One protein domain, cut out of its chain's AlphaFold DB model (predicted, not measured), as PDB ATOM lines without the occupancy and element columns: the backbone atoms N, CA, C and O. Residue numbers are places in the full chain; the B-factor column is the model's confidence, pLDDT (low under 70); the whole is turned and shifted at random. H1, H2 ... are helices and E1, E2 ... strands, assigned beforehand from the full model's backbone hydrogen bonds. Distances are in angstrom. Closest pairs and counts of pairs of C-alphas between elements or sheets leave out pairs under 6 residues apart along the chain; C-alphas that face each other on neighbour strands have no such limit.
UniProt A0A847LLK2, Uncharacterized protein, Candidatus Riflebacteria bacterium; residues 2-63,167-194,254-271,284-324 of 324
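This is residues 2 to 63, 167 to 194, 254 to 271 and 284 to 324 of the 324 residues of an uncharacterized protein of Candidatus Riflebacteria bacterium (UniProt A0A847LLK2). One twisted sheet of seven strands forms a wall, with H2 and H3 side by side over its E2 and E3 end, short H4 over E7 on the face opposite to H2, and H1 only grazing the sheet. Beyond E7, residues 314 to 324 stick out as a free tail that makes the length. The printed part has 149 residues with four named helices and seven named strands, in the order H1 E1 H2 E2 H3 E3 E4 E5 H4 E6 E7, in the class mixed, helices and strands. The sheet order is E3 E2 E1 E4 E5 E7 E6, parallel from E3 to E5 and antiparallel beyond. The whole is only just loose, close to compact, with a radius of gyration of the C-alphas of 17.8 A and spans of 71 by 44 by 30 A.

H1, residues 5 to 10, only grazes the sheet with residues 7 to 8. E1, residues 19 to 22, H2, residues 28 to 36, and E2, residues 40 to 44, make a strand-helix-strand unit, two parallel neighbour strands with a helix between, with a right-handed crossover; N 22 and O 42 are 2.8 A apart. H1 and H2 touch, closest at the C-alphas of Pro 5 and Trp 33, 6.6 A. H2 lies over E2 at a height over the sheet of 9.7 A. H3, residues 48 to 59, touches H2 with residues 53 to 58 alone, at a shallow tilt of 28 degrees, the same way; their closest C-alphas, of Ala 28 and Leu 54, are 5.4 A apart. H3 lies over E3, residues 170 to 173, at a height over the sheet of 7.1 A. N 43 of E2 and O 171 of E3 are 2.8 A apart. E4, residues 188 to 192, is parallel to E1, with N 190 and O 21 at 2.8 A, and to E5, residues 255 to 262, with N 191 and O 257 at 2.8 A. H4, residues 267 to 271, lies over E7, residues 302 to 310; their closest C-alphas, of Pro 267 and Tyr 303, are 7.7 A apart. E7 is antiparallel to E5, with N 258 and O 307 at 2.9 A, and forms a hairpin with E6, residues 288 to 297, with N 292 and O 306 at 2.8 A. In H1 and H4 every O i to N i+4 pair is within hydrogen-bond range; H3 has 7 of 8, and H2 2 of 5, with 5 of 6 O i to N i+3 pairs.

H1 begins at C-alpha 5 (89.352, 114.208, 69.357). H3 spans 14.5 A, E5 22.6 A, E6 29.1 A and E7 26.7 A, which ends at C-alpha 310 (92.332, 102.950, 55.511).

Without its free tail the body spans 43 by 37 by 30 A. Residues 64 to 166, 195 to 253 and 272 to 283 are not printed, with C-alpha gaps of 14.8, 23.3 and 19.2 A. The link from E3 to E4 is long. Residues 182 to 184 and 314 to 324 have pLDDT under 70.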
ATOM      1  N   ARG A   2      93.541 123.547  66.086       76.31
ATOM      2  CA  ARG A   2      92.425 123.071  66.923       76.31
ATOM      3  C   ARG A   2      92.278 121.560  66.759       76.31
ATOM      4  O   ARG A   2      91.662 121.075  65.822       76.31
ATOM      5  N   PHE A   3      92.882 120.802  67.666       81.38
ATOM      6  CA  PHE A   3      92.775 119.344  67.650       81.38
ATOM      7  C   PHE A   3      91.410 118.910  68.215       81.38
ATOM      8  O   PHE A   3      91.089 119.262  69.351       81.38
ATOM      9  N   GLN A   4      90.614 118.167  67.436       87.81
ATOM     10  CA  GLN A   4      89.238 117.766  67.780       87.81
ATOM     11  C   GLN A   4      89.120 116.228  67.926       87.81
ATOM     12  O   GLN A   4      88.800 115.545  66.951       87.81
ATOM     13  N   PRO A   5      89.346 115.660  69.130       88.00
ATOM     14  CA  PRO A   5      89.352 114.208  69.357       88.00
ATOM     15  C   PRO A   5      88.062 113.487  68.941       88.00
ATOM     16  O   PRO A   5      88.115 112.399  68.372       88.00
ATOM     17  N   SER A   6      86.900 114.094  69.207       89.50
ATOM     18  CA  SER A   6      85.603 113.482  68.901       89.50
ATOM     19  C   SER A   6      85.386 113.320  67.401       89.50
ATOM     20  O   SER A   6      85.006 112.244  66.951       89.50
ATOM     21  N   TRP A   7      85.724 114.351  66.624       91.81
ATOM     22  CA  TRP A   7      85.576 114.341  65.170       91.81
ATOM     23  C   TRP A   7      86.450 113.269  64.506       91.81
ATOM     24  O   TRP A   7      86.040 112.667  63.510       91.81
ATOM     25  N   ILE A   8      87.626 112.990  65.081       91.56
ATOM     26  CA  ILE A   8      88.510 111.910  64.629       91.56
ATOM     27  C   ILE A   8      87.811 110.555  64.782       91.56
ATOM     28  O   ILE A   8      87.715 109.825  63.799       91.56
ATOM     29  N   LEU A   9      87.273 110.232  65.967       90.56
ATOM     30  CA  LEU A   9      86.597 108.941  66.169       90.56
ATOM     31  C   LEU A   9      85.290 108.821  65.381       90.56
ATOM     32  O   LEU A   9      85.019 107.761  64.835       90.56
ATOM     33  N   GLU A  10      84.508 109.896  65.268       91.25
ATOM     34  CA  GLU A  10      83.288 109.935  64.440       91.25
ATOM     35  C   GLU A  10      83.577 109.716  62.946       91.25
ATOM     36  O   GLU A  10      82.687 109.378  62.162       91.25
ATOM     37  N   SER A  11      84.824 109.940  62.529       91.19
ATOM     38  CA  SER A  11      85.264 109.749  61.151       91.19
ATOM     39  C   SER A  11      85.856 108.370  60.880       91.19
ATOM     40  O   SER A  11      86.161 108.069  59.724       91.19
ATOM     41  N   LEU A  12      85.979 107.535  61.912       91.75
ATOM     42  CA  LEU A  12      86.433 106.154  61.828       91.75
ATOM     43  C   LEU A  12      85.249 105.192  62.033       91.75
ATOM     44  O   LEU A  12      84.260 105.558  62.671       91.75
ATOM     45  N   PRO A  13      85.305 103.965  61.488       87.94
ATOM     46  CA  PRO A  13      84.257 102.977  61.715       87.94
ATOM     47  C   PRO A  13      84.088 102.651  63.204       87.94
ATOM     48  O   PRO A  13      85.064 102.467  63.937       87.94
ATOM     49  N   ALA A  14      82.835 102.558  63.650       84.19
ATOM     50  CA  ALA A  14      82.516 102.244  65.038       84.19
ATOM     51  C   ALA A  14      83.055 100.860  65.434       84.19
ATOM     52  O   ALA A  14      82.917  99.896  64.687       84.19
ATOM     53  N   GLY A  15      83.659 100.764  66.623       80.69
ATOM     54  CA  GLY A  15      84.211  99.511  67.153       80.69
ATOM     55  C   GLY A  15      85.556  99.080  66.554       80.69
ATOM     56  O   GLY A  15      86.137  98.114  67.034       80.69
ATOM     57  N   GLU A  16      86.092  99.792  65.555       84.62
ATOM     58  CA  GLU A  16      87.392  99.469  64.946       84.62
ATOM     59  C   GLU A  16      88.582 100.218  65.584       84.62
ATOM     60  O   GLU A  16      89.706 100.108  65.098       84.62
ATOM     61  N   VAL A  17      88.366 100.990  66.655       88.81
ATOM     62  CA  VAL A  17      89.418 101.781  67.318       88.81
ATOM     63  C   VAL A  17      89.525 101.383  68.785       88.81
ATOM     64  O   VAL A  17      88.639 101.682  69.577       88.81
ATOM     65  N   ASP A  18      90.635 100.740  69.130       91.25
ATOM     66  CA  ASP A  18      91.010 100.291  70.480       91.25
ATOM     67  C   ASP A  18      92.267 101.009  71.003       91.25
ATOM     68  O   ASP A  18      92.496 101.121  72.208       91.25
ATOM     69  N   SER A  19      93.088 101.525  70.089       94.25
ATOM     70  CA  SER A  19      94.408 102.055  70.391       94.25
ATOM     71  C   SER A  19      94.845 103.123  69.388       94.25
ATOM     72  O   SER A  19      94.518 103.072  68.199       94.25
ATOM     73  N   LEU A  20      95.588 104.112  69.886       94.75
ATOM     74  CA  LEU A  20      96.054 105.276  69.136       94.75
ATOM     75  C   LEU A  20      97.559 105.453  69.324       94.75
ATOM     76  O   LEU A  20      98.045 105.450  70.455       94.75
ATOM     77  N   PHE A  21      98.273 105.710  68.234       94.31
ATOM     78  CA  PHE A  21      99.650 106.175  68.271       94.31
ATOM     79  C   PHE A  21      99.746 107.598  67.716       94.31
ATOM     80  O   PHE A  21      99.362 107.867  66.577       94.31
ATOM     81  N   LEU A  22     100.253 108.510  68.546       93.44
ATOM     82  CA  LEU A  22     100.507 109.908  68.235       93.44
ATOM     83  C   LEU A  22     102.018 110.161  68.291       93.44
ATOM     84  O   LEU A  22     102.549 110.426  69.372       93.44
ATOM     85  N   PRO A  23     102.730 110.095  67.157       89.69
ATOM     86  CA  PRO A  23     104.171 110.343  67.121       89.69
ATOM     87  C   PRO A  23     104.597 111.751  67.549       89.69
ATOM     88  O   PRO A  23     105.724 111.955  68.001       89.69
ATOM     89  N   LEU A  24     103.701 112.715  67.362       89.94
ATOM     90  CA  LEU A  24     103.834 114.074  67.850       89.94
ATOM     91  C   LEU A  24     102.509 114.438  68.508       89.94
ATOM     92  O   LEU A  24     101.497 114.639  67.839       89.94
ATOM     93  N   ALA A  25     102.487 114.442  69.832       91.50
ATOM     94  CA  ALA A  25     101.267 114.624  70.587       91.50
ATOM     95  C   ALA A  25     100.760 116.078  70.489       91.50
ATOM     96  O   ALA A  25     101.536 117.030  70.615       91.50
ATOM     97  N   PRO A  26      99.439 116.289  70.343       90.12
ATOM     98  CA  PRO A  26      98.836 117.600  70.528       90.12
ATOM     99  C   PRO A  26      98.899 118.007  72.015       90.12
ATOM    100  O   PRO A  26      99.578 117.410  72.853       90.12
ATOM    101  N   ARG A  27      98.176 119.061  72.399       87.94
ATOM    102  CA  ARG A  27      98.115 119.489  73.806       87.94
ATOM    103  C   ARG A  27      97.564 118.362  74.692       87.94
ATOM    104  O   ARG A  27      96.499 117.826  74.393       87.94
ATOM    105  N   ALA A  28      98.235 118.081  75.810       90.62
ATOM    106  CA  ALA A  28      97.876 117.009  76.745       90.62
ATOM    107  C   ALA A  28      96.376 116.963  77.127       90.62
ATOM    108  O   ALA A  28      95.791 115.885  77.032       90.62
ATOM    109  N   PRO A  29      95.693 118.092  77.437       88.62
ATOM    110  CA  PRO A  29      94.267 118.062  77.774       88.62
ATOM    111  C   PRO A  29      93.365 117.477  76.681       88.62
ATOM    112  O   PRO A  29      92.333 116.888  76.984       88.62
ATOM    113  N   SER A  30      93.751 117.602  75.407       89.00
ATOM    114  CA  SER A  30      92.963 117.044  74.304       89.00
ATOM    115  C   SER A  30      92.988 115.511  74.267       89.00
ATOM    116  O   SER A  30      92.030 114.891  73.814       89.00
ATOM    117  N   LEU A  31      94.031 114.884  74.821       93.19
ATOM    118  CA  LEU A  31      94.166 113.426  74.878       93.19
ATOM    119  C   LEU A  31      93.347 112.790  76.004       93.19
ATOM    120  O   LEU A  31      93.017 111.606  75.926       93.19
ATOM    121  N   LEU A  32      92.944 113.574  77.012       91.19
ATOM    122  CA  LEU A  32      92.071 113.099  78.091       91.19
ATOM    123  C   LEU A  32      90.745 112.559  77.552       91.19
ATOM    124  O   LEU A  32      90.176 111.639  78.132       91.19
ATOM    125  N   TRP A  33      90.263 113.095  76.428       91.62
ATOM    126  CA  TRP A  33      89.037 112.619  75.799       91.62
ATOM    127  C   TRP A  33      89.174 111.171  75.307       91.62
ATOM    128  O   TRP A  33      88.293 110.359  75.578       91.62
ATOM    129  N   PHE A  34      90.297 110.817  74.671       93.31
ATOM    130  CA  PHE A  34      90.578 109.435  74.267       93.31
ATOM    131  C   PHE A  34      90.765 108.516  75.476       93.31
ATOM    132  O   PHE A  34      90.205 107.423  75.508       93.31
ATOM    133  N   LYS A  35      91.466 108.990  76.516       93.25
ATOM    134  CA  LYS A  35      91.653 108.231  77.761       93.25
ATOM    135  C   LYS A  35      90.313 107.903  78.430       93.25
ATOM    136  O   LYS A  35      90.094 106.770  78.848       93.25
ATOM    137  N   ARG A  36      89.374 108.861  78.475       91.94
ATOM    138  CA  ARG A  36      88.005 108.654  78.998       91.94
ATOM    139  C   ARG A  36      87.199 107.630  78.198       91.94
ATOM    140  O   ARG A  36      86.249 107.072  78.731       91.94
ATOM    141  N   ARG A  37      87.550 107.398  76.931       91.75
ATOM    142  CA  ARG A  37      86.923 106.385  76.069       91.75
ATOM    143  C   ARG A  37      87.544 104.996  76.214       91.75
ATOM    144  O   ARG A  37      87.136 104.107  75.481       91.75
ATOM    145  N   GLY A  38      88.493 104.813  77.135       92.88
ATOM    146  CA  GLY A  38      89.144 103.523  77.352       92.88
ATOM    147  C   GLY A  38      90.020 103.105  76.174       92.88
ATOM    148  O   GLY A  38      90.109 101.925  75.881       92.88
ATOM    149  N   LEU A  39      90.624 104.065  75.467       93.88
ATOM    150  CA  LEU A  39      91.578 103.764  74.402       93.88
ATOM    151  C   LEU A  39      92.986 103.664  74.974       93.88
ATOM    152  O   LEU A  39      93.390 104.508  75.779       93.88
ATOM    153  N   ARG A  40      93.760 102.692  74.487       94.94
ATOM    154  CA  ARG A  40      95.205 102.657  74.717       94.94
ATOM    155  C   ARG A  40      95.873 103.774  73.925       94.94
ATOM    156  O   ARG A  40      95.602 103.940  72.737       94.94
ATOM    157  N   ILE A  41      96.746 104.550  74.560       95.31
ATOM    158  CA  ILE A  41      97.370 105.715  73.916       95.31
ATOM    159  C   ILE A  41      98.883 105.598  74.000       95.31
ATOM    160  O   ILE A  41      99.440 105.506  75.087       95.31
ATOM    161  N   TYR A  42      99.544 105.700  72.857       94.88
ATOM    162  CA  TYR A  42     100.980 105.902  72.745       94.88
ATOM    163  C   TYR A  42     101.193 107.339  72.263       94.88
ATOM    164  O   TYR A  42     100.937 107.648  71.104       94.88
ATOM    165  N   ALA A  43     101.577 108.249  73.153       94.94
ATOM    166  CA  ALA A  43     101.740 109.667  72.845       94.94
ATOM    167  C   ALA A  43     103.205 110.064  72.997       94.94
ATOM    168  O   ALA A  43     103.760 109.960  74.084       94.94
ATOM    169  N   ASN A  44     103.828 110.543  71.927       94.00
ATOM    170  CA  ASN A  44     105.222 110.963  71.929       94.00
ATOM    171  C   ASN A  44     105.345 112.476  71.735       94.00
ATOM    172  O   ASN A  44     104.620 113.066  70.938       94.00
ATOM    173  N   ASP A  45     106.297 113.102  72.420       93.56
ATOM    174  CA  ASP A  45     106.834 114.403  72.017       93.56
ATOM    175  C   ASP A  45     108.346 114.386  72.287       93.56
ATOM    176  O   ASP A  45     108.746 114.120  73.423       93.56
ATOM    177  N   PRO A  46     109.209 114.637  71.286       92.19
ATOM    178  CA  PRO A  46     110.659 114.622  71.490       92.19
ATOM    179  C   PRO A  46     111.148 115.779  72.374       92.19
ATOM    180  O   PRO A  46     112.270 115.743  72.872       92.19
ATOM    181  N   VAL A  47     110.322 116.803  72.616       94.88
ATOM    182  CA  VAL A  47     110.649 117.892  73.540       94.88
ATOM    183  C   VAL A  47     110.350 117.448  74.973       94.88
ATOM    184  O   VAL A  47     109.193 117.250  75.339       94.88
ATOM    185  N   GLU A  48     111.371 117.349  75.823       94.94
ATOM    186  CA  GLU A  48     111.212 116.797  77.180       94.94
ATOM    187  C   GLU A  48     110.212 117.582  78.048       94.94
ATOM    188  O   GLU A  48     109.394 116.986  78.746       94.94
ATOM    189  N   SER A  49     110.172 118.918  77.947       96.12
ATOM    190  CA  SER A  49     109.167 119.713  78.673       96.12
ATOM    191  C   SER A  49     107.731 119.365  78.257       96.12
ATOM    192  O   SER A  49     106.808 119.487  79.059       96.12
ATOM    193  N   ARG A  50     107.519 118.901  77.021       95.44
ATOM    194  CA  ARG A  50     106.217 118.469  76.501       95.44
ATOM    195  C   ARG A  50     105.906 117.030  76.872       95.44
ATOM    196  O   ARG A  50     104.787 116.766  77.310       95.44
ATOM    197  N   ALA A  51     106.880 116.129  76.759       95.56
ATOM    198  CA  ALA A  51     106.735 114.751  77.215       95.56
ATOM    199  C   ALA A  51     106.399 114.688  78.708       95.56
ATOM    200  O   ALA A  51     105.507 113.947  79.117       95.56
ATOM    201  N   MET A  52     107.021 115.550  79.510       95.88
ATOM    202  CA  MET A  52     106.697 115.712  80.919       95.88
ATOM    203  C   MET A  52     105.229 116.109  81.144       95.88
ATOM    204  O   MET A  52     104.554 115.500  81.970       95.88
ATOM    205  N   LEU A  53     104.680 117.055  80.369       96.06
ATOM    206  CA  LEU A  53     103.255 117.409  80.466       96.06
ATOM    207  C   LEU A  53     102.335 116.232  80.102       96.06
ATOM    208  O   LEU A  53     101.259 116.094  80.687       96.06
ATOM    209  N   LEU A  54     102.735 115.387  79.145       96.06
ATOM    210  CA  LEU A  54     102.004 114.161  78.810       96.06
ATOM    211  C   LEU A  54     102.043 113.163  79.971       96.06
ATOM    212  O   LEU A  54     101.005 112.583  80.298       96.06
ATOM    213  N   ARG A  55     103.202 113.004  80.626       95.81
ATOM    214  CA  ARG A  55     103.348 112.143  81.806       95.81
ATOM    215  C   ARG A  55     102.474 112.626  82.962       95.81
ATOM    216  O   ARG A  55     101.625 111.875  83.445       95.81
ATOM    217  N   ALA A  56     102.592 113.909  83.306       94.75
ATOM    218  CA  ALA A  56     101.864 114.552  84.396       94.75
ATOM    219  C   ALA A  56     100.340 114.483  84.238       94.75
ATOM    220  O   ALA A  56      99.630 114.195  85.199       94.75
ATOM    221  N   LEU A  57      99.830 114.790  83.038       93.62
ATOM    222  CA  LEU A  57      98.398 115.015  82.828       93.62
ATOM    223  C   LEU A  57      97.680 113.820  82.201       93.62
ATOM    224  O   LEU A  57      96.497 113.636  82.464       93.62
ATOM    225  N   VAL A  58      98.348 113.029  81.357       94.19
ATOM    226  CA  VAL A  58      97.687 111.983  80.557       94.19
ATOM    227  C   VAL A  58      98.075 110.583  81.025       94.19
ATOM    228  O   VAL A  58      97.183 109.770  81.264       94.19
ATOM    229  N   GLN A  59      99.372 110.297  81.193       94.94
ATOM    230  CA  GLN A  59      99.840 108.987  81.672       94.94
ATOM    231  C   GLN A  59      99.517 108.749  83.147       94.94
ATOM    232  O   GLN A  59      99.225 107.614  83.519       94.94
ATOM    233  N   ASN A  60      99.545 109.799  83.970       92.31
ATOM    234  CA  ASN A  60      99.205 109.736  85.387       92.31
ATOM    235  C   ASN A  60      97.887 108.964  85.622       92.31
ATOM    236  O   ASN A  60      96.861 109.262  85.006       92.31
ATOM    237  N   GLN A  61      97.912 107.972  86.516       90.62
ATOM    238  CA  GLN A  61      96.789 107.075  86.809       90.62
ATOM    239  C   GLN A  61      95.980 107.489  88.050       90.62
ATOM    240  O   GLN A  61      95.553 106.643  88.828       90.62
ATOM    241  N   GLY A  62      95.747 108.789  88.237       88.31
ATOM    242  CA  GLY A  62      94.978 109.300  89.379       88.31
ATOM    243  C   GLY A  62      95.834 109.736  90.569       88.31
ATOM    244  O   GLY A  62      95.289 110.026  91.630       88.31
ATOM    245  N   GLU A  63      97.157 109.794  90.422       90.12
ATOM    246  CA  GLU A  63      98.036 110.354  91.442       90.12
ATOM    247  C   GLU A  63      97.766 111.849  91.606       90.12
ATOM    248  O   GLU A  63      97.851 112.627  90.651       90.12
ATOM    249  N   GLN A 167      91.014 103.107  82.028       89.31
ATOM    250  CA  GLN A 167      90.844 101.654  81.880       89.31
ATOM    251  C   GLN A 167      92.026 101.024  81.132       89.31
ATOM    252  O   GLN A 167      92.542  99.993  81.545       89.31
ATOM    253  N   GLU A 168      92.472 101.679  80.059       93.56
ATOM    254  CA  GLU A 168      93.628 101.263  79.265       93.56
ATOM    255  C   GLU A 168      94.880 102.075  79.632       93.56
ATOM    256  O   GLU A 168      94.780 103.235  80.063       93.56
ATOM    257  N   PRO A 169      96.081 101.500  79.434       91.88
ATOM    258  CA  PRO A 169      97.322 102.201  79.689       91.88
ATOM    259  C   PRO A 169      97.546 103.337  78.686       91.88
ATOM    260  O   PRO A 169      97.196 103.273  77.503       91.88
ATOM    261  N   VAL A 170      98.191 104.385  79.184       94.31
ATOM    262  CA  VAL A 170      98.700 105.500  78.389       94.31
ATOM    263  C   VAL A 170     100.213 105.514  78.546       94.31
ATOM    264  O   VAL A 170     100.716 105.495  79.666       94.31
ATOM    265  N   TYR A 171     100.925 105.586  77.432       94.62
ATOM    266  CA  TYR A 171     102.374 105.667  77.373       94.62
ATOM    267  C   TYR A 171     102.755 107.045  76.841       94.62
ATOM    268  O   TYR A 171     102.484 107.357  75.680       94.62
ATOM    269  N   ALA A 172     103.360 107.878  77.686       94.69
ATOM    270  CA  ALA A 172     103.973 109.128  77.266       94.69
ATOM    271  C   ALA A 172     105.462 108.890  76.987       94.69
ATOM    272  O   ALA A 172     106.240 108.561  77.880       94.69
ATOM    273  N   LEU A 173     105.840 109.041  75.723       93.50
ATOM    274  CA  LEU A 173     107.177 108.790  75.205       93.50
ATOM    275  C   LEU A 173     107.919 110.119  74.988       93.50
ATOM    276  O   LEU A 173     107.303 111.149  74.695       93.50
ATOM    277  N   ASN A 174     109.244 110.079  75.114       93.88
ATOM    278  CA  ASN A 174     110.147 111.172  74.757       93.88
ATOM    279  C   ASN A 174     111.252 110.621  73.853       93.88
ATOM    280  O   ASN A 174     112.354 110.346  74.311       93.88
ATOM    281  N   LEU A 175     110.921 110.369  72.587       90.25
ATOM    282  CA  LEU A 175     111.848 109.776  71.627       90.25
ATOM    283  C   LEU A 175     111.914 110.604  70.335       90.25
ATOM    284  O   LEU A 175     110.872 111.047  69.823       90.25
ATOM    285  N   PRO A 176     113.118 110.797  69.763       86.88
ATOM    286  CA  PRO A 176     113.262 111.341  68.419       86.88
ATOM    287  C   PRO A 176     112.720 110.357  67.368       86.88
ATOM    288  O   PRO A 176     112.592 109.157  67.613       86.88
ATOM    289  N   LEU A 177     112.429 110.857  66.160       82.38
ATOM    290  CA  LEU A 177     111.849 110.066  65.060       82.38
ATOM    291  C   LEU A 177     112.635 108.778  64.755       82.38
ATOM    292  O   LEU A 177     112.034 107.740  64.481       82.38
ATOM    293  N   ALA A 178     113.965 108.848  64.796       81.94
ATOM    294  CA  ALA A 178     114.835 107.720  64.473       81.94
ATOM    295  C   ALA A 178     114.728 106.569  65.488       81.94
ATOM    296  O   ALA A 178     114.802 105.410  65.096       81.94
ATOM    297  N   GLU A 179     114.519 106.887  66.766       84.88
ATOM    298  CA  GLU A 179     114.495 105.914  67.869       84.88
ATOM    299  C   GLU A 179     113.097 105.379  68.162       84.88
ATOM    300  O   GLU A 179     112.930 104.361  68.832       84.88
ATOM    301  N   LEU A 180     112.070 106.063  67.667       80.06
ATOM    302  CA  LEU A 180     110.702 105.641  67.872       80.06
ATOM    303  C   LEU A 180     110.457 104.342  67.089       80.06
ATOM    304  O   LEU A 180     110.610 104.326  65.872       80.06
ATOM    305  N   GLY A 181     110.119 103.244  67.769       73.69
ATOM    306  CA  GLY A 181     109.969 101.928  67.137       73.69
ATOM    307  C   GLY A 181     108.972 101.909  65.968       73.69
ATOM    308  O   GLY A 181     108.059 102.728  65.887       73.69
ATOM    309  N   GLU A 182     109.150 100.971  65.040       67.81
ATOM    310  CA  GLU A 182     108.270 100.788  63.866       67.81
ATOM    311  C   GLU A 182     107.036  99.923  64.185       67.81
ATOM    312  O   GLU A 182     106.107  99.820  63.387       67.81
ATOM    313  N   GLU A 183     107.004  99.357  65.392       54.28
ATOM    314  CA  GLU A 183     106.078  98.314  65.837       54.28
ATOM    315  C   GLU A 183     105.149  98.788  66.961       54.28
ATOM    316  O   GLU A 183     104.723  98.000  67.803       54.28
ATOM    317  N   VAL A 184     104.822 100.083  67.025       67.94
ATOM    318  CA  VAL A 184     103.755 100.507  67.940       67.94
ATOM    319  C   VAL A 184     102.455  99.867  67.447       67.94
ATOM    320  O   VAL A 184     101.884 100.301  66.445       67.94
ATOM    321  N   GLU A 185     102.009  98.811  68.131       76.38
ATOM    322  CA  GLU A 185     100.764  98.084  67.861       76.38
ATOM    323  C   GLU A 185      99.551  98.951  68.230       76.38
ATOM    324  O   GLU A 185      98.845  98.722  69.212       76.38
ATOM    325  N   ALA A 186      99.334 100.009  67.453       89.00
ATOM    326  CA  ALA A 186      98.162 100.858  67.537       89.00
ATOM    327  C   ALA A 186      97.273 100.646  66.311       89.00
ATOM    328  O   ALA A 186      97.737 100.637  65.173       89.00
ATOM    329  N   GLY A 187      95.966 100.542  66.534       91.88
ATOM    330  CA  GLY A 187      94.965 100.438  65.478       91.88
ATOM    331  C   GLY A 187      94.891 101.694  64.607       91.88
ATOM    332  O   GLY A 187      94.553 101.593  63.425       91.88
ATOM    333  N   VAL A 188      95.240 102.857  65.164       95.00
ATOM    334  CA  VAL A 188      95.236 104.149  64.468       95.00
ATOM    335  C   VAL A 188      96.569 104.867  64.656       95.00
ATOM    336  O   VAL A 188      96.967 105.178  65.777       95.00
ATOM    337  N   PHE A 189      97.209 105.212  63.544       94.38
ATOM    338  CA  PHE A 189      98.293 106.185  63.485       94.38
ATOM    339  C   PHE A 189      97.694 107.580  63.290       94.38
ATOM    340  O   PHE A 189      96.962 107.804  62.327       94.38
ATOM    341  N   LEU A 190      97.978 108.520  64.187       93.94
ATOM    342  CA  LEU A 190      97.373 109.848  64.184       93.94
ATOM    343  C   LEU A 190      98.447 110.936  64.200       93.94
ATOM    344  O   LEU A 190      99.116 111.160  65.208       93.94
ATOM    345  N   LEU A 191      98.551 111.664  63.095       91.25
ATOM    346  CA  LEU A 191      99.542 112.706  62.888       91.25
ATOM    347  C   LEU A 191      98.876 114.092  62.843       91.25
ATOM    348  O   LEU A 191      98.316 114.480  61.811       91.25
ATOM    349  N   PRO A 192      98.922 114.865  63.938       88.56
ATOM    350  CA  PRO A 192      98.602 116.282  63.881       88.56
ATOM    351  C   PRO A 192      99.723 117.043  63.172       88.56
ATOM    352  O   PRO A 192     100.891 116.916  63.531       88.56
ATOM    353  N   LEU A 193      99.364 117.861  62.187       84.75
ATOM    354  CA  LEU A 193     100.296 118.713  61.463       84.75
ATOM    355  C   LEU A 193     100.322 120.102  62.097       84.75
ATOM    356  O   LEU A 193      99.356 120.863  61.963       84.75
ATOM    357  N   PRO A 194     101.408 120.467  62.794       76.00
ATOM    358  CA  PRO A 194     101.616 121.847  63.176       76.00
ATOM    359  C   PRO A 194     102.068 122.633  61.945       76.00
ATOM    360  O   PRO A 194     103.075 122.300  61.326       76.00
ATOM    361  N   ARG A 254      95.571 100.041  61.201       93.06
ATOM    362  CA  ARG A 254      94.423  99.897  60.290       93.06
ATOM    363  C   ARG A 254      94.078 101.223  59.625       93.06
ATOM    364  O   ARG A 254      93.669 101.245  58.464       93.06
ATOM    365  N   PHE A 255      94.273 102.315  60.356       95.38
ATOM    366  CA  PHE A 255      94.000 103.664  59.891       95.38
ATOM    367  C   PHE A 255      95.214 104.564  60.082       95.38
ATOM    368  O   PHE A 255      95.879 104.510  61.113       95.38
ATOM    369  N   ALA A 256      95.451 105.430  59.105       94.94
ATOM    370  CA  ALA A 256      96.317 106.587  59.245       94.94
ATOM    371  C   ALA A 256      95.451 107.845  59.132       94.94
ATOM    372  O   ALA A 256      94.684 108.006  58.182       94.94
ATOM    373  N   VAL A 257      95.547 108.720  60.125       95.25
ATOM    374  CA  VAL A 257      94.751 109.937  60.235       95.25
ATOM    375  C   VAL A 257      95.690 111.126  60.310       95.25
ATOM    376  O   VAL A 257      96.557 111.187  61.178       95.25
ATOM    377  N   VAL A 258      95.501 112.089  59.417       93.19
ATOM    378  CA  VAL A 258      96.271 113.333  59.378       93.19
ATOM    379  C   VAL A 258      95.314 114.495  59.616       93.19
ATOM    380  O   VAL A 258      94.273 114.578  58.967       93.19
ATOM    381  N   THR A 259      95.637 115.383  60.556       92.44
ATOM    382  CA  THR A 259      94.775 116.526  60.907       92.44
ATOM    383  C   THR A 259      95.545 117.833  60.902       92.44
ATOM    384  O   THR A 259      96.698 117.877  61.325       92.44
ATOM    385  N   TRP A 260      94.910 118.899  60.418       90.12
ATOM    386  CA  TRP A 260      95.486 120.237  60.388       90.12
ATOM    387  C   TRP A 260      94.397 121.309  60.441       90.12
ATOM    388  O   TRP A 260      93.237 121.047  60.130       90.12
ATOM    389  N   SER A 261      94.783 122.522  60.830       86.56
ATOM    390  CA  SER A 261      93.938 123.718  60.711       86.56
ATOM    391  C   SER A 261      94.532 124.618  59.632       86.56
ATOM    392  O   SER A 261      95.755 124.738  59.556       86.56
ATOM    393  N   GLY A 262      93.689 125.227  58.807       79.69
ATOM    394  CA  GLY A 262      94.090 126.174  57.773       79.69
ATOM    395  C   GLY A 262      93.232 127.429  57.836       79.69
ATOM    396  O   GLY A 262      92.010 127.323  57.752       79.69
ATOM    397  N   SER A 263      93.885 128.582  57.974       74.12
ATOM    398  CA  SER A 263      93.265 129.898  57.826       74.12
ATOM    399  C   SER A 263      93.599 130.486  56.459       74.12
ATOM    400  O   SER A 263      94.628 130.145  55.867       74.12
ATOM    401  N   ASP A 264      92.739 131.383  55.978       71.69
ATOM    402  CA  ASP A 264      93.015 132.303  54.865       71.69
ATOM    403  C   ASP A 264      93.329 131.642  53.507       71.69
ATOM    404  O   ASP A 264      93.778 132.307  52.571       71.69
ATOM    405  N   LEU A 265      93.094 130.333  53.371       78.62
ATOM    406  CA  LEU A 265      93.313 129.568  52.146       78.62
ATOM    407  C   LEU A 265      92.073 128.732  51.802       78.62
ATOM    408  O   LEU A 265      91.454 128.129  52.682       78.62
ATOM    409  N   PRO A 266      91.703 128.641  50.512       82.06
ATOM    410  CA  PRO A 266      90.515 127.906  50.111       82.06
ATOM    411  C   PRO A 266      90.689 126.397  50.363       82.06
ATOM    412  O   PRO A 266      91.776 125.859  50.130       82.06
ATOM    413  N   PRO A 267      89.620 125.659  50.725       84.62
ATOM    414  CA  PRO A 267      89.697 124.221  51.006       84.62
ATOM    415  C   PRO A 267      90.357 123.383  49.906       84.62
ATOM    416  O   PRO A 267      91.098 122.446  50.200       84.62
ATOM    417  N   ARG A 268      90.146 123.756  48.639       88.12
ATOM    418  CA  ARG A 268      90.760 123.090  47.483       88.12
ATOM    419  C   ARG A 268      92.290 123.143  47.513       88.12
ATOM    420  O   ARG A 268      92.934 122.155  47.182       88.12
ATOM    421  N   PHE A 269      92.866 124.260  47.957       87.69
ATOM    422  CA  PHE A 269      94.315 124.389  48.082       87.69
ATOM    423  C   PHE A 269      94.865 123.387  49.099       87.69
ATOM    424  O   PHE A 269      95.859 122.723  48.827       87.69
ATOM    425  N   HIS A 270      94.200 123.215  50.244       87.88
ATOM    426  CA  HIS A 270      94.604 122.230  51.254       87.88
ATOM    427  C   HIS A 270      94.501 120.788  50.751       87.88
ATOM    428  O   HIS A 270      95.353 119.961  51.081       87.88
ATOM    429  N   GLU A 271      93.487 120.474  49.947       89.38
ATOM    430  CA  GLU A 271      93.376 119.152  49.335       89.38
ATOM    431  C   GLU A 271      94.546 118.874  48.379       89.38
ATOM    432  O   GLU A 271      95.223 117.857  48.521       89.38
ATOM    433  N   GLY A 284     100.153 102.765  48.704       91.44
ATOM    434  CA  GLY A 284     100.578 101.360  48.703       91.44
ATOM    435  C   GLY A 284     100.120 100.572  49.936       91.44
ATOM    436  O   GLY A 284      99.862  99.377  49.836       91.44
ATOM    437  N   PHE A 285      99.975 101.239  51.085       90.81
ATOM    438  CA  PHE A 285      99.523 100.623  52.338       90.81
ATOM    439  C   PHE A 285      98.068 100.979  52.654       90.81
ATOM    440  O   PHE A 285      97.327 100.147  53.173       90.81
ATOM    441  N   PHE A 286      97.649 102.198  52.315       94.75
ATOM    442  CA  PHE A 286      96.327 102.744  52.595       94.75
ATOM    443  C   PHE A 286      95.637 103.190  51.291       94.75
ATOM    444  O   PHE A 286      95.609 104.384  50.985       94.75
ATOM    445  N   PRO A 287      95.085 102.257  50.493       93.44
ATOM    446  CA  PRO A 287      94.564 102.563  49.158       93.44
ATOM    447  C   PRO A 287      93.257 103.364  49.169       93.44
ATOM    448  O   PRO A 287      92.899 103.977  48.165       93.44
ATOM    449  N   VAL A 288      92.524 103.364  50.286       94.38
ATOM    450  CA  VAL A 288      91.270 104.111  50.434       94.38
ATOM    451  C   VAL A 288      91.527 105.330  51.305       94.38
ATOM    452  O   VAL A 288      92.042 105.199  52.415       94.38
ATOM    453  N   SER A 289      91.135 106.513  50.830       95.19
ATOM    454  CA  SER A 289      91.276 107.754  51.588       95.19
ATOM    455  C   SER A 289      90.075 108.682  51.431       95.19
ATOM    456  O   SER A 289      89.467 108.753  50.364       95.19
ATOM    457  N   THR A 290      89.773 109.432  52.487       95.56
ATOM    458  CA  THR A 290      88.706 110.434  52.517       95.56
ATOM    459  C   THR A 290      89.215 111.679  53.224       95.56
ATOM    460  O   THR A 290      89.712 111.594  54.346       95.56
ATOM    461  N   VAL A 291      89.064 112.843  52.593       94.94
ATOM    462  CA  VAL A 291      89.308 114.139  53.238       94.94
ATOM    463  C   VAL A 291      87.979 114.692  53.720       94.94
ATOM    464  O   VAL A 291      86.986 114.686  52.995       94.94
ATOM    465  N   ARG A 292      87.961 115.163  54.962       94.06
ATOM    466  CA  ARG A 292      86.841 115.870  55.570       94.06
ATOM    467  C   ARG A 292      87.298 117.275  55.939       94.06
ATOM    468  O   ARG A 292      88.430 117.474  56.373       94.06
ATOM    469  N   CYS A 293      86.397 118.235  55.783       92.00
ATOM    470  CA  CYS A 293      86.616 119.635  56.113       92.00
ATOM    471  C   CYS A 293      85.454 120.124  56.979       92.00
ATOM    472  O   CYS A 293      84.298 119.769  56.734       92.00
ATOM    473  N   LYS A 294      85.760 120.928  57.996       89.75
ATOM    474  CA  LYS A 294      84.778 121.549  58.880       89.75
ATOM    475  C   LYS A 294      85.148 123.013  59.082       89.75
ATOM    476  O   LYS A 294      86.258 123.312  59.503       89.75
ATOM    477  N   ALA A 295      84.208 123.917  58.814       85.06
ATOM    478  CA  ALA A 295      84.389 125.330  59.134       85.06
ATOM    479  C   ALA A 295      84.476 125.505  60.656       85.06
ATOM    480  O   ALA A 295      83.571 125.085  61.382       85.06
ATOM    481  N   ALA A 296      85.555 126.124  61.119       82.44
ATOM    482  CA  ALA A 296      85.734 126.510  62.509       82.44
ATOM    483  C   ALA A 296      85.264 127.949  62.758       82.44
ATOM    484  O   ALA A 296      84.641 128.214  63.783       82.44
ATOM    485  N   SER A 297      85.484 128.843  61.790       78.94
ATOM    486  CA  SER A 297      84.925 130.194  61.749       78.94
ATOM    487  C   SER A 297      84.566 130.527  60.305       78.94
ATOM    488  O   SER A 297      85.436 130.639  59.452       78.94
ATOM    489  N   ARG A 298      83.266 130.666  60.010       71.31
ATOM    490  CA  ARG A 298      82.808 131.069  58.665       71.31
ATOM    491  C   ARG A 298      83.067 132.545  58.363       71.31
ATOM    492  O   ARG A 298      82.952 132.943  57.217       71.31
ATOM    493  N   HIS A 299      83.324 133.350  59.390       76.81
ATOM    494  CA  HIS A 299      83.594 134.778  59.231       76.81
ATOM    495  C   HIS A 299      85.062 135.054  58.910       76.81
ATOM    496  O   HIS A 299      85.359 136.053  58.270       76.81
ATOM    497  N   GLU A 300      85.953 134.170  59.353       74.56
ATOM    498  CA  GLU A 300      87.406 134.302  59.207       74.56
ATOM    499  C   GLU A 300      87.968 133.292  58.194       74.56
ATOM    500  O   GLU A 300      89.172 133.072  58.167       74.56
ATOM    501  N   ASP A 301      87.098 132.639  57.406       77.88
ATOM    502  CA  ASP A 301      87.452 131.577  56.450       77.88
ATOM    503  C   ASP A 301      88.453 130.560  57.024       77.88
ATOM    504  O   ASP A 301      89.447 130.175  56.404       77.88
ATOM    505  N   ASP A 302      88.171 130.120  58.250       84.25
ATOM    506  CA  ASP A 302      89.050 129.255  59.019       84.25
ATOM    507  C   ASP A 302      88.451 127.849  59.128       84.25
ATOM    508  O   ASP A 302      87.305 127.657  59.567       84.25
ATOM    509  N   TYR A 303      89.235 126.851  58.724       86.75
ATOM    510  CA  TYR A 303      88.787 125.479  58.530       86.75
ATOM    511  C   TYR A 303      89.704 124.482  59.241       86.75
ATOM    512  O   TYR A 303      90.930 124.590  59.239       86.75
ATOM    513  N   ASP A 304      89.093 123.446  59.806       90.38
ATOM    514  CA  ASP A 304      89.795 122.263  60.283       90.38
ATOM    515  C   ASP A 304      89.626 121.131  59.258       90.38
ATOM    516  O   ASP A 304      88.554 120.940  58.672       90.38
ATOM    517  N   PHE A 305      90.695 120.369  59.047       92.94
ATOM    518  CA  PHE A 305      90.764 119.296  58.066       92.94
ATOM    519  C   PHE A 305      91.178 117.977  58.711       92.94
ATOM    520  O   PHE A 305      91.931 117.923  59.694       92.94
ATOM    521  N   LEU A 306      90.683 116.898  58.111       94.81
ATOM    522  CA  LEU A 306      90.933 115.533  58.530       94.81
ATOM    523  C   LEU A 306      91.046 114.629  57.300       94.81
ATOM    524  O   LEU A 306      90.053 114.371  56.622       94.81
ATOM    525  N   LEU A 307      92.245 114.126  57.024       95.44
ATOM    526  CA  LEU A 307      92.482 113.068  56.047       95.44
ATOM    527  C   LEU A 307      92.481 111.725  56.780       95.44
ATOM    528  O   LEU A 307      93.331 111.480  57.632       95.44
ATOM    529  N   VAL A 308      91.538 110.856  56.431       96.62
ATOM    530  CA  VAL A 308      91.457 109.479  56.926       96.62
ATOM    531  C   VAL A 308      91.880 108.542  55.807       96.62
ATOM    532  O   VAL A 308      91.327 108.604  54.712       96.62
ATOM    533  N   MET A 309      92.837 107.663  56.079       96.31
ATOM    534  CA  MET A 309      93.332 106.655  55.146       96.31
ATOM    535  C   MET A 309      93.180 105.271  55.780       96.31
ATOM    536  O   MET A 309      93.531 105.079  56.945       96.31
ATOM    537  N   LYS A 310      92.636 104.306  55.033       95.12
ATOM    538  CA  LYS A 310      92.332 102.950  55.511       95.12
ATOM    539  C   LYS A 310      93.225 101.928  54.817       95.12
ATOM    540  O   LYS A 310      93.347 101.939  53.591       95.12
ATOM    541  N   ARG A 311      93.822 101.039  55.614       92.88
ATOM    542  CA  ARG A 311      94.641  99.928  55.127       92.88
ATOM    543  C   ARG A 311      93.771  98.950  54.346       92.88
ATOM    544  O   ARG A 311      92.613  98.726  54.706       92.88
ATOM    545  N   ALA A 312      94.320  98.356  53.290       85.12
ATOM    546  CA  ALA A 312      93.656  97.237  52.631       85.12
ATOM    547  C   ALA A 312      93.394  96.128  53.661       85.12
ATOM    548  O   ALA A 312      94.275  95.813  54.464       85.12
ATOM    549  N   ALA A 313      92.200  95.533  53.648       74.25
ATOM    550  CA  ALA A 313      91.990  94.310  54.407       74.25
ATOM    551  C   ALA A 313      92.988  93.280  53.873       74.25
ATOM    552  O   ALA A 313      92.970  92.963  52.682       74.25
ATOM    553  N   THR A 314      93.884  92.788  54.727       58.50
ATOM    554  CA  THR A 314      94.656  91.599  54.394       58.50
ATOM    555  C   THR A 314      93.635  90.489  54.212       58.50
ATOM    556  O   THR A 314      92.979  90.071  55.164       58.50
ATOM    557  N   SER A 315      93.421  90.064  52.970       44.22
ATOM    558  CA  SER A 315      92.676  88.850  52.674       44.22
ATOM    559  C   SER A 315      93.387  87.724  53.416       44.22
ATOM    560  O   SER A 315      94.458  87.286  52.995       44.22
ATOM    561  N   GLY A 316      92.846  87.345  54.577       41.19
ATOM    562  CA  GLY A 316      93.355  86.242  55.371       41.19
ATOM    563  C   GLY A 316      93.481  85.030  54.466       41.19
ATOM    564  O   GLY A 316      92.535  84.683  53.755       41.19
ATOM    565  N   GLY A 317      94.675  84.442  54.439       36.44
ATOM    566  CA  GLY A 317      94.941  83.240  53.677       36.44
ATOM    567  C   GLY A 317      93.951  82.161  54.088       36.44
ATOM    568  O   GLY A 317      94.019  81.637  55.197       36.44
ATOM    569  N   ALA A 318      93.048  81.814  53.178       36.69
ATOM    570  CA  ALA A 318      92.420  80.509  53.179       36.69
ATOM    571  C   ALA A 318      93.529  79.487  52.884       36.69
ATOM    572  O   ALA A 318      93.755  79.107  51.735       36.69
ATOM    573  N   GLN A 319      94.289  79.094  53.909       37.72
ATOM    574  CA  GLN A 319      95.102  77.892  53.822       37.72
ATOM    575  C   GLN A 319      94.157  76.697  53.864       37.72
ATOM    576  O   GLN A 319      93.594  76.333  54.892       37.72
ATOM    577  N   ALA A 320      93.971  76.160  52.664       42.00
ATOM    578  CA  ALA A 320      93.566  74.812  52.334       42.00
ATOM    579  C   ALA A 320      93.828  73.786  53.453       42.00
ATOM    580  O   ALA A 320      94.940  73.290  53.613       42.00
ATOM    581  N   SER A 321      92.765  73.370  54.138       37.78
ATOM    582  CA  SER A 321      92.653  71.996  54.620       37.78
ATOM    583  C   SER A 321      92.066  71.156  53.485       37.78
ATOM    584  O   SER A 321      90.868  70.883  53.436       37.78
ATOM    585  N   ALA A 322      92.919  70.808  52.527       39.62
ATOM    586  CA  ALA A 322      92.649  69.791  51.525       39.62
ATOM    587  C   ALA A 322      93.844  68.839  51.504       39.62
ATOM    588  O   ALA A 322      94.819  69.127  50.824       39.62
ATOM    589  N   SER A 323      93.759  67.760  52.289       37.22
ATOM    590  CA  SER A 323      94.275  66.411  51.991       37.22
ATOM    591  C   SER A 323      94.499  65.624  53.284       37.22
ATOM    592  O   SER A 323      95.297  66.054  54.120       37.22
ATOM    593  N   GLY A 324      93.860  64.459  53.397       39.06
ATOM    594  CA  GLY A 324      94.170  63.431  54.388       39.06
ATOM    595  C   GLY A 324      92.950  62.644  54.805       39.06
ATOM    596  O   GLY A 324      92.688  62.663  56.023       39.06
TER     597      GLY A 324